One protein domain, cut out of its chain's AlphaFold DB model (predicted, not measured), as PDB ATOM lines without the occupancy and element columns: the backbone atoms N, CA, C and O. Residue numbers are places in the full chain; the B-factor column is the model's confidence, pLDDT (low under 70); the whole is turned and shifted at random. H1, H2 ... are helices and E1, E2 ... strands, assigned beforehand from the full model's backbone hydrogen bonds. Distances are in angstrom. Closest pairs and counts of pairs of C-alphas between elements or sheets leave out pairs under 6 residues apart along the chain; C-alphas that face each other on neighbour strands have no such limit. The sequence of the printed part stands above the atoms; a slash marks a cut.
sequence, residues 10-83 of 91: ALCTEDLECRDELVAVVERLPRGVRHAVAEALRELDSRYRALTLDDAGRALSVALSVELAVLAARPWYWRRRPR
ATOM      1  N   ALA A  10     -27.587  28.398  -6.129       91.25
ATOM      2  CA  ALA A  10     -26.632  27.941  -5.122       91.25
ATOM      3  C   ALA A  10     -27.030  28.355  -3.693       91.25
ATOM      4  O   ALA A  10     -27.004  27.516  -2.801       91.25
ATOM      5  N   LEU A  11     -27.509  29.589  -3.481       92.56
ATOM      6  CA  LEU A  11     -28.000  30.008  -2.158       92.56
ATOM      7  C   LEU A  11     -29.270  29.244  -1.762       92.56
ATOM      8  O   LEU A  11     -29.446  28.868  -0.609       92.56
ATOM      9  N   CYS A  12     -30.139  28.938  -2.731       91.94
ATOM     10  CA  CYS A  12     -31.277  28.059  -2.468       91.94
ATOM     11  C   CYS A  12     -30.825  26.651  -2.065       91.94
ATOM     12  O   CYS A  12     -31.479  26.022  -1.242       91.94
ATOM     13  N   THR A  13     -29.734  26.139  -2.635       93.62
ATOM     14  CA  THR A  13     -29.143  24.859  -2.226       93.62
ATOM     15  C   THR A  13     -28.621  24.916  -0.796       93.62
ATOM     16  O   THR A  13     -28.964  24.032  -0.017       93.62
ATOM     17  N   GLU A  14     -27.890  25.969  -0.430       95.56
ATOM     18  CA  GLU A  14     -27.383  26.173   0.936       95.56
ATOM     19  C   GLU A  14     -28.521  26.172   1.975       95.56
ATOM     20  O   GLU A  14     -28.414  25.523   3.016       95.56
ATOM     21  N   ASP A  15     -29.661  26.808   1.675       94.94
ATOM     22  CA  ASP A  15     -30.837  26.779   2.559       94.94
ATOM     23  C   ASP A  15     -31.399  25.360   2.754       94.94
ATOM     24  O   ASP A  15     -31.818  24.981   3.854       94.94
ATOM     25  N   LEU A  16     -31.439  24.559   1.683       95.81
ATOM     26  CA  LEU A  16     -31.935  23.182   1.737       95.81
ATOM     27  C   LEU A  16     -30.957  22.257   2.473       95.81
ATOM     28  O   LEU A  16     -31.393  21.354   3.185       95.81
ATOM     29  N   GLU A  17     -29.655  22.504   2.358       96.69
ATOM     30  CA  GLU A  17     -28.623  21.813   3.136       96.69
ATOM     31  C   GLU A  17     -28.713  22.180   4.619       96.69
ATOM     32  O   GLU A  17     -28.727  21.293   5.472       96.69
ATOM     33  N   CYS A  18     -28.922  23.458   4.944       96.38
ATOM     34  CA  CYS A  18     -29.204  23.885   6.313       96.38
ATOM     35  C   CYS A  18     -30.457  23.182   6.872       96.38
ATOM     36  O   CYS A  18     -30.495  22.767   8.035       96.38
ATOM     37  N   ARG A  19     -31.484  22.966   6.035       95.56
ATOM     38  CA  ARG A  19     -32.671  22.190   6.421       95.56
ATOM     39  C   ARG A  19     -32.356  20.713   6.684       95.56
ATOM     40  O   ARG A  19     -32.949  20.165   7.623       95.56
ATOM     41  N   ASP A  20     -31.466  20.094   5.902       95.56
ATOM     42  CA  ASP A  20     -30.964  18.728   6.131       95.56
ATOM     43  C   ASP A  20     -30.245  18.649   7.496       95.56
ATOM     44  O   ASP A  20     -30.560  17.792   8.327       95.56
ATOM     45  N   GLU A  21     -29.341  19.591   7.774       95.81
ATOM     46  CA  GLU A  21     -28.597  19.666   9.038       95.81
ATOM     47  C   GLU A  21     -29.511  19.883  10.245       95.81
ATOM     48  O   GLU A  21     -29.328  19.262  11.297       95.81
ATOM     49  N   LEU A  22     -30.547  20.712  10.093       94.31
ATOM     50  CA  LEU A  22     -31.516  20.970  11.150       94.31
ATOM     51  C   LEU A  22     -32.208  19.679  11.613       94.31
ATOM     52  O   LEU A  22     -32.408  19.499  12.815       94.31
ATOM     53  N   VAL A  23     -32.522  18.745  10.704       90.81
ATOM     54  CA  VAL A  23     -33.060  17.425  11.091       90.81
ATOM     55  C   VAL A  23     -32.055  16.670  11.963       90.81
ATOM     56  O   VAL A  23     -32.418  16.166  13.027       90.81
ATOM     57  N   ALA A  24     -30.786  16.634  11.552       91.19
ATOM     58  CA  ALA A  24     -29.735  15.930  12.281       91.19
ATOM     59  C   ALA A  24     -29.497  16.516  13.685       91.19
ATOM     60  O   ALA A  24     -29.280  15.772  14.646       91.19
ATOM     61  N   VAL A  25     -29.570  17.842  13.832       93.75
ATOM     62  CA  VAL A  25     -29.431  18.518  15.130       93.75
ATOM     63  C   VAL A  25     -30.630  18.230  16.035       93.75
ATOM     64  O   VAL A  25     -30.440  17.930  17.216       93.75
ATOM     65  N   VAL A  26     -31.857  18.262  15.503       93.31
ATOM     66  CA  VAL A  26     -33.084  18.010  16.280       93.31
ATOM     67  C   VAL A  26     -33.087  16.623  16.919       93.31
ATOM     68  O   VAL A  26     -33.484  16.481  18.081       93.31
ATOM     69  N   GLU A  27     -32.562  15.613  16.226       91.19
ATOM     70  CA  GLU A  27     -32.445  14.252  16.763       91.19
ATOM     71  C   GLU A  27     -31.497  14.130  17.964       91.19
ATOM     72  O   GLU A  27     -31.583  13.172  18.738       91.19
ATOM     73  N   ARG A  28     -30.629  15.121  18.183       94.31
ATOM     74  CA  ARG A  28     -29.700  15.170  19.320       94.31
ATOM     75  C   ARG A  28     -30.236  15.976  20.502       94.31
ATOM     76  O   ARG A  28     -29.618  15.974  21.564       94.31
ATOM     77  N   LEU A  29     -31.377  16.652  20.349       94.50
ATOM     78  CA  LEU A  29     -31.951  17.480  21.407       94.50
ATOM     79  C   LEU A  29     -32.616  16.634  22.508       94.50
ATOM     80  O   LEU A  29     -33.166  15.557  22.220       94.50
ATOM     81  N   PRO A  30     -32.648  17.147  23.758       95.56
ATOM     82  CA  PRO A  30     -33.444  16.568  24.835       95.56
ATOM     83  C   PRO A  30     -34.912  16.424  24.426       95.56
ATOM     84  O   PRO A  30     -35.458  17.282  23.734       95.56
ATOM     85  N   ARG A  31     -35.579  15.364  24.897       89.38
ATOM     86  CA  ARG A  31     -36.935  14.987  24.455       89.38
ATOM     87  C   ARG A  31     -37.956  16.132  24.517       89.38
ATOM     88  O   ARG A  31     -38.726  16.297  23.575       89.38
ATOM     89  N   GLY A  32     -37.952  16.922  25.595       86.31
ATOM     90  CA  GLY A  32     -38.873  18.055  25.755       86.31
ATOM     91  C   GLY A  32     -38.660  19.152  24.708       86.31
ATOM     92  O   GLY A  32     -39.620  19.645  24.122       86.31
ATOM     93  N   VAL A  33     -37.400  19.469  24.401       93.50
ATOM     94  CA  VAL A  33     -37.033  20.469  23.385       93.50
ATOM     95  C   VAL A  33     -37.315  19.936  21.980       93.50
ATOM     96  O   VAL A  33     -37.871  20.648  21.149       93.50
ATOM     97  N   ARG A  34     -37.012  18.657  21.729       94.44
ATOM     98  CA  ARG A  34     -37.279  17.992  20.447       94.44
ATOM     99  C   ARG A  34     -38.746  18.095  20.041       94.44
ATOM    100  O   ARG A  34     -39.027  18.379  18.884       94.44
ATOM    101  N   HIS A  35     -39.674  17.888  20.979       91.69
ATOM    102  CA  HIS A  35     -41.104  17.979  20.683       91.69
ATOM    103  C   HIS A  35     -41.511  19.392  20.244       91.69
ATOM    104  O   HIS A  35     -42.155  19.539  19.208       91.69
ATOM    105  N   ALA A  36     -41.067  20.423  20.970       93.81
ATOM    106  CA  ALA A  36     -41.347  21.815  20.617       93.81
ATOM    107  C   ALA A  36     -40.778  22.188  19.236       93.81
ATOM    108  O   ALA A  36     -41.473  22.794  18.421       93.81
ATOM    109  N   VAL A  37     -39.544  21.770  18.930       94.81
ATOM    110  CA  VAL A  37     -38.937  22.027  17.615       94.81
ATOM    111  C   VAL A  37     -39.650  21.249  16.503       94.81
ATOM    112  O   VAL A  37     -39.845  21.782  15.414       94.81
ATOM    113  N   ALA A  38     -40.099  20.019  16.762       92.44
ATOM    114  CA  ALA A  38     -40.836  19.219  15.785       92.44
ATOM    115  C   ALA A  38     -42.216  19.809  15.430       92.44
ATOM    116  O   ALA A  38     -42.677  19.633  14.301       92.44
ATOM    117  N   GLU A  39     -42.890  20.485  16.365       94.12
ATOM    118  CA  GLU A  39     -44.115  21.250  16.076       94.12
ATOM    119  C   GLU A  39     -43.810  22.464  15.185       94.12
ATOM    120  O   GLU A  39     -44.431  22.630  14.135       94.12
ATOM    121  N   ALA A  40     -42.790  23.255  15.535       95.06
ATOM    122  CA  ALA A  40     -42.380  24.412  14.735       95.06
ATOM    123  C   ALA A  40     -41.948  24.018  13.309       95.06
ATOM    124  O   ALA A  40     -42.326  24.665  12.331       95.06
ATOM    125  N   LEU A  41     -41.206  22.913  13.169       95.25
ATOM    126  CA  LEU A  41     -40.814  22.365  11.870       95.25
ATOM    127  C   LEU A  41     -42.013  21.905  11.043       95.25
ATOM    128  O   LEU A  41     -42.026  22.120   9.835       95.25
ATOM    129  N   ARG A  42     -43.037  21.310  11.666       95.75
ATOM    130  CA  ARG A  42     -44.266  20.932  10.956       95.75
ATOM    131  C   ARG A  42     -45.003  22.143  10.403       95.75
ATOM    132  O   ARG A  42     -45.492  22.090   9.274       95.75
ATOM    133  N   GLU A  43     -45.073  23.228  11.166       97.12
ATOM    134  CA  GLU A  43     -45.670  24.473  10.687       97.12
ATOM    135  C   GLU A  43     -44.871  25.064   9.516       97.12
ATOM    136  O   GLU A  43     -45.452  25.411   8.483       97.12
ATOM    137  N   LEU A  44     -43.542  25.120   9.642       95.88
ATOM    138  CA  LEU A  44     -42.658  25.587   8.576       95.88
ATOM    139  C   LEU A  44     -42.810  24.739   7.306       95.88
ATOM    140  O   LEU A  44     -43.019  25.286   6.224       95.88
ATOM    141  N   ASP A  45     -42.775  23.413   7.438       96.88
ATOM    142  CA  ASP A  45     -42.913  22.472   6.326       96.88
ATOM    143  C   ASP A  45     -44.289  22.608   5.644       96.88
ATOM    144  O   ASP A  45     -44.390  22.506   4.419       96.88
ATOM    145  N   SER A  46     -45.351  22.875   6.412       97.81
ATOM    146  CA  SER A  46     -46.696  23.143   5.884       97.81
ATOM    147  C   SER A  46     -46.725  24.421   5.041       97.81
ATOM    148  O   SER A  46     -47.169  24.405   3.887       97.81
ATOM    149  N   ARG A  47     -46.171  25.520   5.569       97.62
ATOM    150  CA  ARG A  47     -46.068  26.797   4.845       97.62
ATOM    151  C   ARG A  47     -45.206  26.659   3.591       97.62
ATOM    152  O   ARG A  47     -45.601  27.132   2.527       97.62
ATOM    153  N   TYR A  48     -44.077  25.954   3.686       96.62
ATOM    154  CA  TYR A  48     -43.208  25.674   2.546       96.62
ATOM    155  C   TYR A  48     -43.972  24.930   1.449       96.62
ATOM    156  O   TYR A  48     -43.961  25.365   0.300       96.62
ATOM    157  N   ARG A  49     -44.717  23.867   1.785       97.38
ATOM    158  CA  ARG A  49     -45.556  23.143   0.811       97.38
ATOM    159  C   ARG A  49     -46.602  24.036   0.156       97.38
ATOM    160  O   ARG A  49     -46.784  23.927  -1.052       97.38
ATOM    161  N   ALA A  50     -47.266  24.899   0.922       97.38
ATOM    162  CA  ALA A  50     -48.302  25.791   0.406       97.38
ATOM    163  C   ALA A  50     -47.754  26.844  -0.578       97.38
ATOM    164  O   ALA A  50     -48.438  27.232  -1.529       97.38
ATOM    165  N   LEU A  51     -46.515  27.296  -0.364       96.19
ATOM    166  CA  LEU A  51     -45.872  28.353  -1.152       96.19
ATOM    167  C   LEU A  51     -45.023  27.831  -2.322       96.19
ATOM    168  O   LEU A  51     -44.640  28.606  -3.200       96.19
ATOM    169  N   THR A  52     -44.759  26.525  -2.372       96.88
ATOM    170  CA  THR A  52     -43.932  25.884  -3.403       96.88
ATOM    171  C   THR A  52     -44.724  24.893  -4.248       96.88
ATOM    172  O   THR A  52     -45.777  24.393  -3.853       96.88
ATOM    173  N   LEU A  53     -44.201  24.582  -5.429       97.69
ATOM    174  CA  LEU A  53     -44.721  23.564  -6.336       97.69
ATOM    175  C   LEU A  53     -43.785  22.358  -6.326       97.69
ATOM    176  O   LEU A  53     -42.571  22.541  -6.302       97.69
ATOM    177  N   ASP A  54     -44.346  21.150  -6.361       97.44
ATOM    178  CA  ASP A  54     -43.563  19.938  -6.610       97.44
ATOM    179  C   ASP A  54     -43.261  19.845  -8.104       97.44
ATOM    180  O   ASP A  54     -44.172  19.705  -8.923       97.44
ATOM    181  N   ASP A  55     -41.993  19.976  -8.468       97.31
ATOM    182  CA  ASP A  55     -41.527  19.817  -9.840       97.31
ATOM    183  C   ASP A  55     -40.582  18.620  -9.978       97.31
ATOM    184  O   ASP A  55     -39.855  18.518 -10.968       97.31
ATOM    185  N   ALA A  56     -40.599  17.716  -8.993       96.81
ATOM    186  CA  ALA A  56     -39.685  16.591  -8.862       96.81
ATOM    187  C   ALA A  56     -38.193  16.985  -8.782       96.81
ATOM    188  O   ALA A  56     -37.340  16.120  -8.946       96.81
ATOM    189  N   GLY A  57     -37.865  18.257  -8.526       96.44
ATOM    190  CA  GLY A  57     -36.489  18.769  -8.490       96.44
ATOM    191  C   GLY A  57     -35.968  19.246  -9.847       96.44
ATOM    192  O   GLY A  57     -34.789  19.572  -9.973       96.44
ATOM    193  N   ARG A  58     -36.817  19.313 -10.882       96.69
ATOM    194  CA  ARG A  58     -36.393  19.703 -12.236       96.69
ATOM    195  C   ARG A  58     -35.745  21.087 -12.283       96.69
ATOM    196  O   ARG A  58     -34.728  21.238 -12.952       96.69
ATOM    197  N   ALA A  59     -36.284  22.080 -11.574       95.31
ATOM    198  CA  ALA A  59     -35.726  23.430 -11.598       95.31
ATOM    199  C   ALA A  59     -34.303  23.502 -11.031       95.31
ATOM    200  O   ALA A  59     -33.458  24.175 -11.615       95.31
ATOM    201  N   LEU A  60     -34.027  22.800  -9.929       95.19
ATOM    202  CA  LEU A  60     -32.685  22.751  -9.340       95.19
ATOM    203  C   LEU A  60     -31.721  21.922 -10.194       95.19
ATOM    204  O   LEU A  60     -30.580  22.332 -10.376       95.19
ATOM    205  N   SER A  61     -32.185  20.805 -10.768       96.12
ATOM    206  CA  SER A  61     -31.390  19.986 -11.694       96.12
ATOM    207  C   SER A  61     -30.858  20.818 -12.861       96.12
ATOM    208  O   SER A  61     -29.656  20.811 -13.123       96.12
ATOM    209  N   VAL A  62     -31.729  21.612 -13.495       95.19
ATOM    210  CA  VAL A  62     -31.342  22.527 -14.579       95.19
ATOM    211  C   VAL A  62     -30.410  23.628 -14.073       95.19
ATOM    212  O   VAL A  62     -29.368  23.864 -14.676       95.19
ATOM    213  N   ALA A  63     -30.761  24.298 -12.973       93.44
ATOM    214  CA  ALA A  63     -30.014  25.463 -12.500       93.44
ATOM    215  C   ALA A  63     -28.593  25.132 -12.016       93.44
ATOM    216  O   ALA A  63     -27.706  25.974 -12.115       93.44
ATOM    217  N   LEU A  64     -28.378  23.921 -11.503       91.94
ATOM    218  CA  LEU A  64     -27.089  23.474 -10.970       91.94
ATOM    219  C   LEU A  64     -26.348  22.524 -11.918       91.94
ATOM    220  O   LEU A  64     -25.243  22.099 -11.599       91.94
ATOM    221  N   SER A  65     -26.946  22.171 -13.063       94.88
ATOM    222  CA  SER A  65     -26.416  21.148 -13.977       94.88
ATOM    223  C   SER A  65     -26.119  19.817 -13.266       94.88
ATOM    224  O   SER A  65     -25.077  19.199 -13.477       94.88
ATOM    225  N   VAL A  66     -27.044  19.382 -12.403       95.00
ATOM    226  CA  VAL A  66     -26.965  18.106 -11.672       95.00
ATOM    227  C   VAL A  66     -28.030  17.137 -12.163       95.00
ATOM    228  O   VAL A  66     -29.140  17.537 -12.517       95.00
ATOM    229  N   GLU A  67     -27.721  15.843 -12.135       96.56
ATOM    230  CA  GLU A  67     -28.657  14.790 -12.526       96.56
ATOM    231  C   GLU A  67     -29.915  14.788 -11.647       96.56
ATOM    232  O   GLU A  67     -29.839  14.784 -10.416       96.56
ATOM    233  N   LEU A  68     -31.094  14.708 -12.271       95.94
ATOM    234  CA  LEU A  68     -32.377  14.703 -11.554       95.94
ATOM    235  C   LEU A  68     -32.473  13.551 -10.538       95.94
ATOM    236  O   LEU A  68     -33.078  13.704  -9.478       95.94
ATOM    237  N   ALA A  69     -31.838  12.413 -10.834       95.25
ATOM    238  CA  ALA A  69     -31.772  11.260  -9.940       95.25
ATOM    239  C   ALA A  69     -31.102  11.582  -8.589       95.25
ATOM    240  O   ALA A  69     -31.511  11.038  -7.564       95.25
ATOM    241  N   VAL A  70     -30.128  12.501  -8.567       94.94
ATOM    242  CA  VAL A  70     -29.475  12.956  -7.326       94.94
ATOM    243  C   VAL A  70     -30.483  13.677  -6.434       94.94
ATOM    244  O   VAL A  70     -30.541  13.422  -5.233       94.94
ATOM    245  N   LEU A  71     -31.330  14.528  -7.018       95.19
ATOM    246  CA  LEU A  71     -32.367  15.248  -6.274       95.19
ATOM    247  C   LEU A  71     -33.540  14.345  -5.882       95.19
ATOM    248  O   LEU A  71     -34.151  14.543  -4.835       95.19
ATOM    249  N   ALA A  72     -33.832  13.315  -6.676       92.50
ATOM    250  CA  ALA A  72     -34.856  12.328  -6.348       92.50
ATOM    251  C   ALA A  72     -34.522  11.516  -5.082       92.50
ATOM    252  O   ALA A  72     -35.443  11.106  -4.372       92.50
ATOM    253  N   ALA A  73     -33.230  11.315  -4.794       95.00
ATOM    254  CA  ALA A  73     -32.736  10.632  -3.598       95.00
ATOM    255  C   ALA A  73     -32.703  11.524  -2.338       95.00
ATOM    256  O   ALA A  73     -32.497  11.021  -1.233       95.00
ATOM    257  N   ARG A  74     -32.902  12.840  -2.484       95.94
ATOM    258  CA  ARG A  74     -32.926  13.803  -1.374       95.94
ATOM    259  C   ARG A  74     -34.312  13.881  -0.711       95.94
ATOM    260  O   ARG A  74     -35.314  13.444  -1.291       95.94
ATOM    261  N   PRO A  75     -34.409  14.453   0.505       96.38
ATOM    262  CA  PRO A  75     -35.690  14.695   1.166       96.38
ATOM    263  C   PRO A  75     -36.687  15.474   0.298       96.38
ATOM    264  O   PRO A  75     -36.316  16.272  -0.558       96.38
ATOM    265  N   TRP A  76     -37.984  15.282   0.551       96.62
ATOM    266  CA  TRP A  76     -39.070  15.779  -0.304       96.62
ATOM    267  C   TRP A  76     -39.013  17.285  -0.624       96.62
ATOM    268  O   TRP A  76     -39.486  17.680  -1.688       96.62
ATOM    269  N   TYR A  77     -38.468  18.118   0.268       96.50
ATOM    270  CA  TYR A  77     -38.396  19.571   0.086       96.50
ATOM    271  C   TYR A  77     -37.398  20.006  -0.996       96.50
ATOM    272  O   TYR A  77     -37.584  21.082  -1.562       96.50
ATOM    273  N   TRP A  78     -36.433  19.151  -1.356       97.62
ATOM    274  CA  TRP A  78     -35.515  19.350  -2.486       97.62
ATOM    275  C   TRP A  78     -36.194  19.226  -3.850       97.62
ATOM    276  O   TRP A  78     -35.705  19.731  -4.854       97.62
ATOM    277  N   ARG A  79     -37.344  18.550  -3.902       97.19
ATOM    278  CA  ARG A  79     -38.098  18.319  -5.141       97.19
ATOM    279  C   ARG A  79     -39.108  19.426  -5.431       97.19
ATOM    280  O   ARG A  79     -40.035  19.242  -6.217       97.19
ATOM    281  N   ARG A  80     -38.982  20.548  -4.723       97.06
ATOM    282  CA  ARG A  80     -39.937  21.644  -4.764       97.06
ATOM    283  C   ARG A  80     -39.245  22.939  -5.112       97.06
ATOM    284  O   ARG A  80     -38.096  23.162  -4.748       97.06
ATOM    285  N   ARG A  81     -39.999  23.817  -5.763       94.94
ATOM    286  CA  ARG A  81     -39.543  25.144  -6.160       94.94
ATOM    287  C   ARG A  81     -40.549  26.231  -5.786       94.94
ATOM    288  O   ARG A  81     -41.755  25.959  -5.743       94.94
ATOM    289  N   PRO A  82     -40.111  27.482  -5.595       93.38
ATOM    290  CA  PRO A  82     -41.014  28.625  -5.597       93.38
ATOM    291  C   PRO A  82     -41.795  28.724  -6.920       93.38
ATOM    292  O   PRO A  82     -41.331  28.276  -7.969       93.38
ATOM    293  N   ARG A  83     -42.983  29.344  -6.891       91.19
ATOM    294  CA  ARG A  83     -43.795  29.565  -8.107       91.19
ATOM    295  C   ARG A  83     -43.067  30.408  -9.158       91.19
ATOM    296  O   ARG A  83     -43.201  30.143 -10.349       91.19
TER     297      ARG A  83
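Overview. This is residues 10 to 83 of the 91 residues of an uncharacterized protein of Streptomyces mexicanus (UniProt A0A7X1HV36). Two long helices, H1 and H2, form an open helical hairpin shaped like a V, meeting near the turn between them and spreading apart toward the other end. Across that open end sits a small head made of the short helices H3, H4 and H5 and a two-stranded sheet, E1 beside E2. The printed part has 74 residues with five named helices and two named strands, in the order H1, H2, E1, H3, H4, H5, E2; the sheet is antiparallel and the class is mostly helix. The whole is only just compact, close to loose, with a radius of gyration of the C-alphas of 13.6 A, and its elongated outline spans 41 by 23 by 20 A.

Along the chain. H1 covers residues 10 to 26 and is 24.5 A long from first to last C-alpha, beginning with C-alpha 10 at (-26.632, 27.941, -5.122). H2, residues 31 to 51, is the longest helix at 30.2 A, and its C-alpha 51 is at (-45.872, 28.353, -1.152). E1 is residues 52 to 54, 6.8 A. H3 is residues 58 to 64, 10.1 A, H4 is residues 68 to 72, 6.2 A, and H5 is residues 76 to 79, 5.5 A. E2, residues 80 to 82, measures 7.1 A and ends with C-alpha 82 at (-41.014, 28.625, -5.597).

Arrangement. H1 and H2 form a helical hairpin and only just touch, with 3 pairs of C-alphas within 8 A, made by residue 26 of H1 and residues 34 to 38 of H2 alone. The closest C-alphas are those of Val 26 and Arg 34, 5.9 A apart, and the two helices run opposite ways at a shallow tilt of 29 degrees. H1 is close to but not clearly touching H5, where the C-alphas of Leu 16 and Trp 78 come closest at 6.7 A. The closest C-alphas of H2 and E2 are those of Leu 51 and Pro 82, 6.6 A apart. E1 and E2 are antiparallel neighbours at 145 degrees, with N 53 and O 81 at 2.8 A and N 81 and O 53 at 2.9 A, both within hydrogen-bond range. H3 and H4 only just touch, with 3 pairs within 8 A and only at the corner by their link; Ser 61 and Leu 68 have the closest C-alphas, 5.4 A apart. H4 and H5 also only just touch, with 3 pairs and only at the corner, closest at the C-alphas of Leu 71 and Trp 78, 6.4 A. H1 and H4 are apart, as are H2 and H3. In H1, H3 and H4 every O i to N i+4 pair is within hydrogen-bond range, in H2 16 of 17 are, and H5 is too short for such a pair.

Size, cuts and confidence. The two C-alphas farthest apart are those of Gly 32 and Ser 65, at 41.8 A. The printed part has no cut, and the six links between its elements are tight. The mean pLDDT of the printed part is 94.9, and no printed residue is under 70.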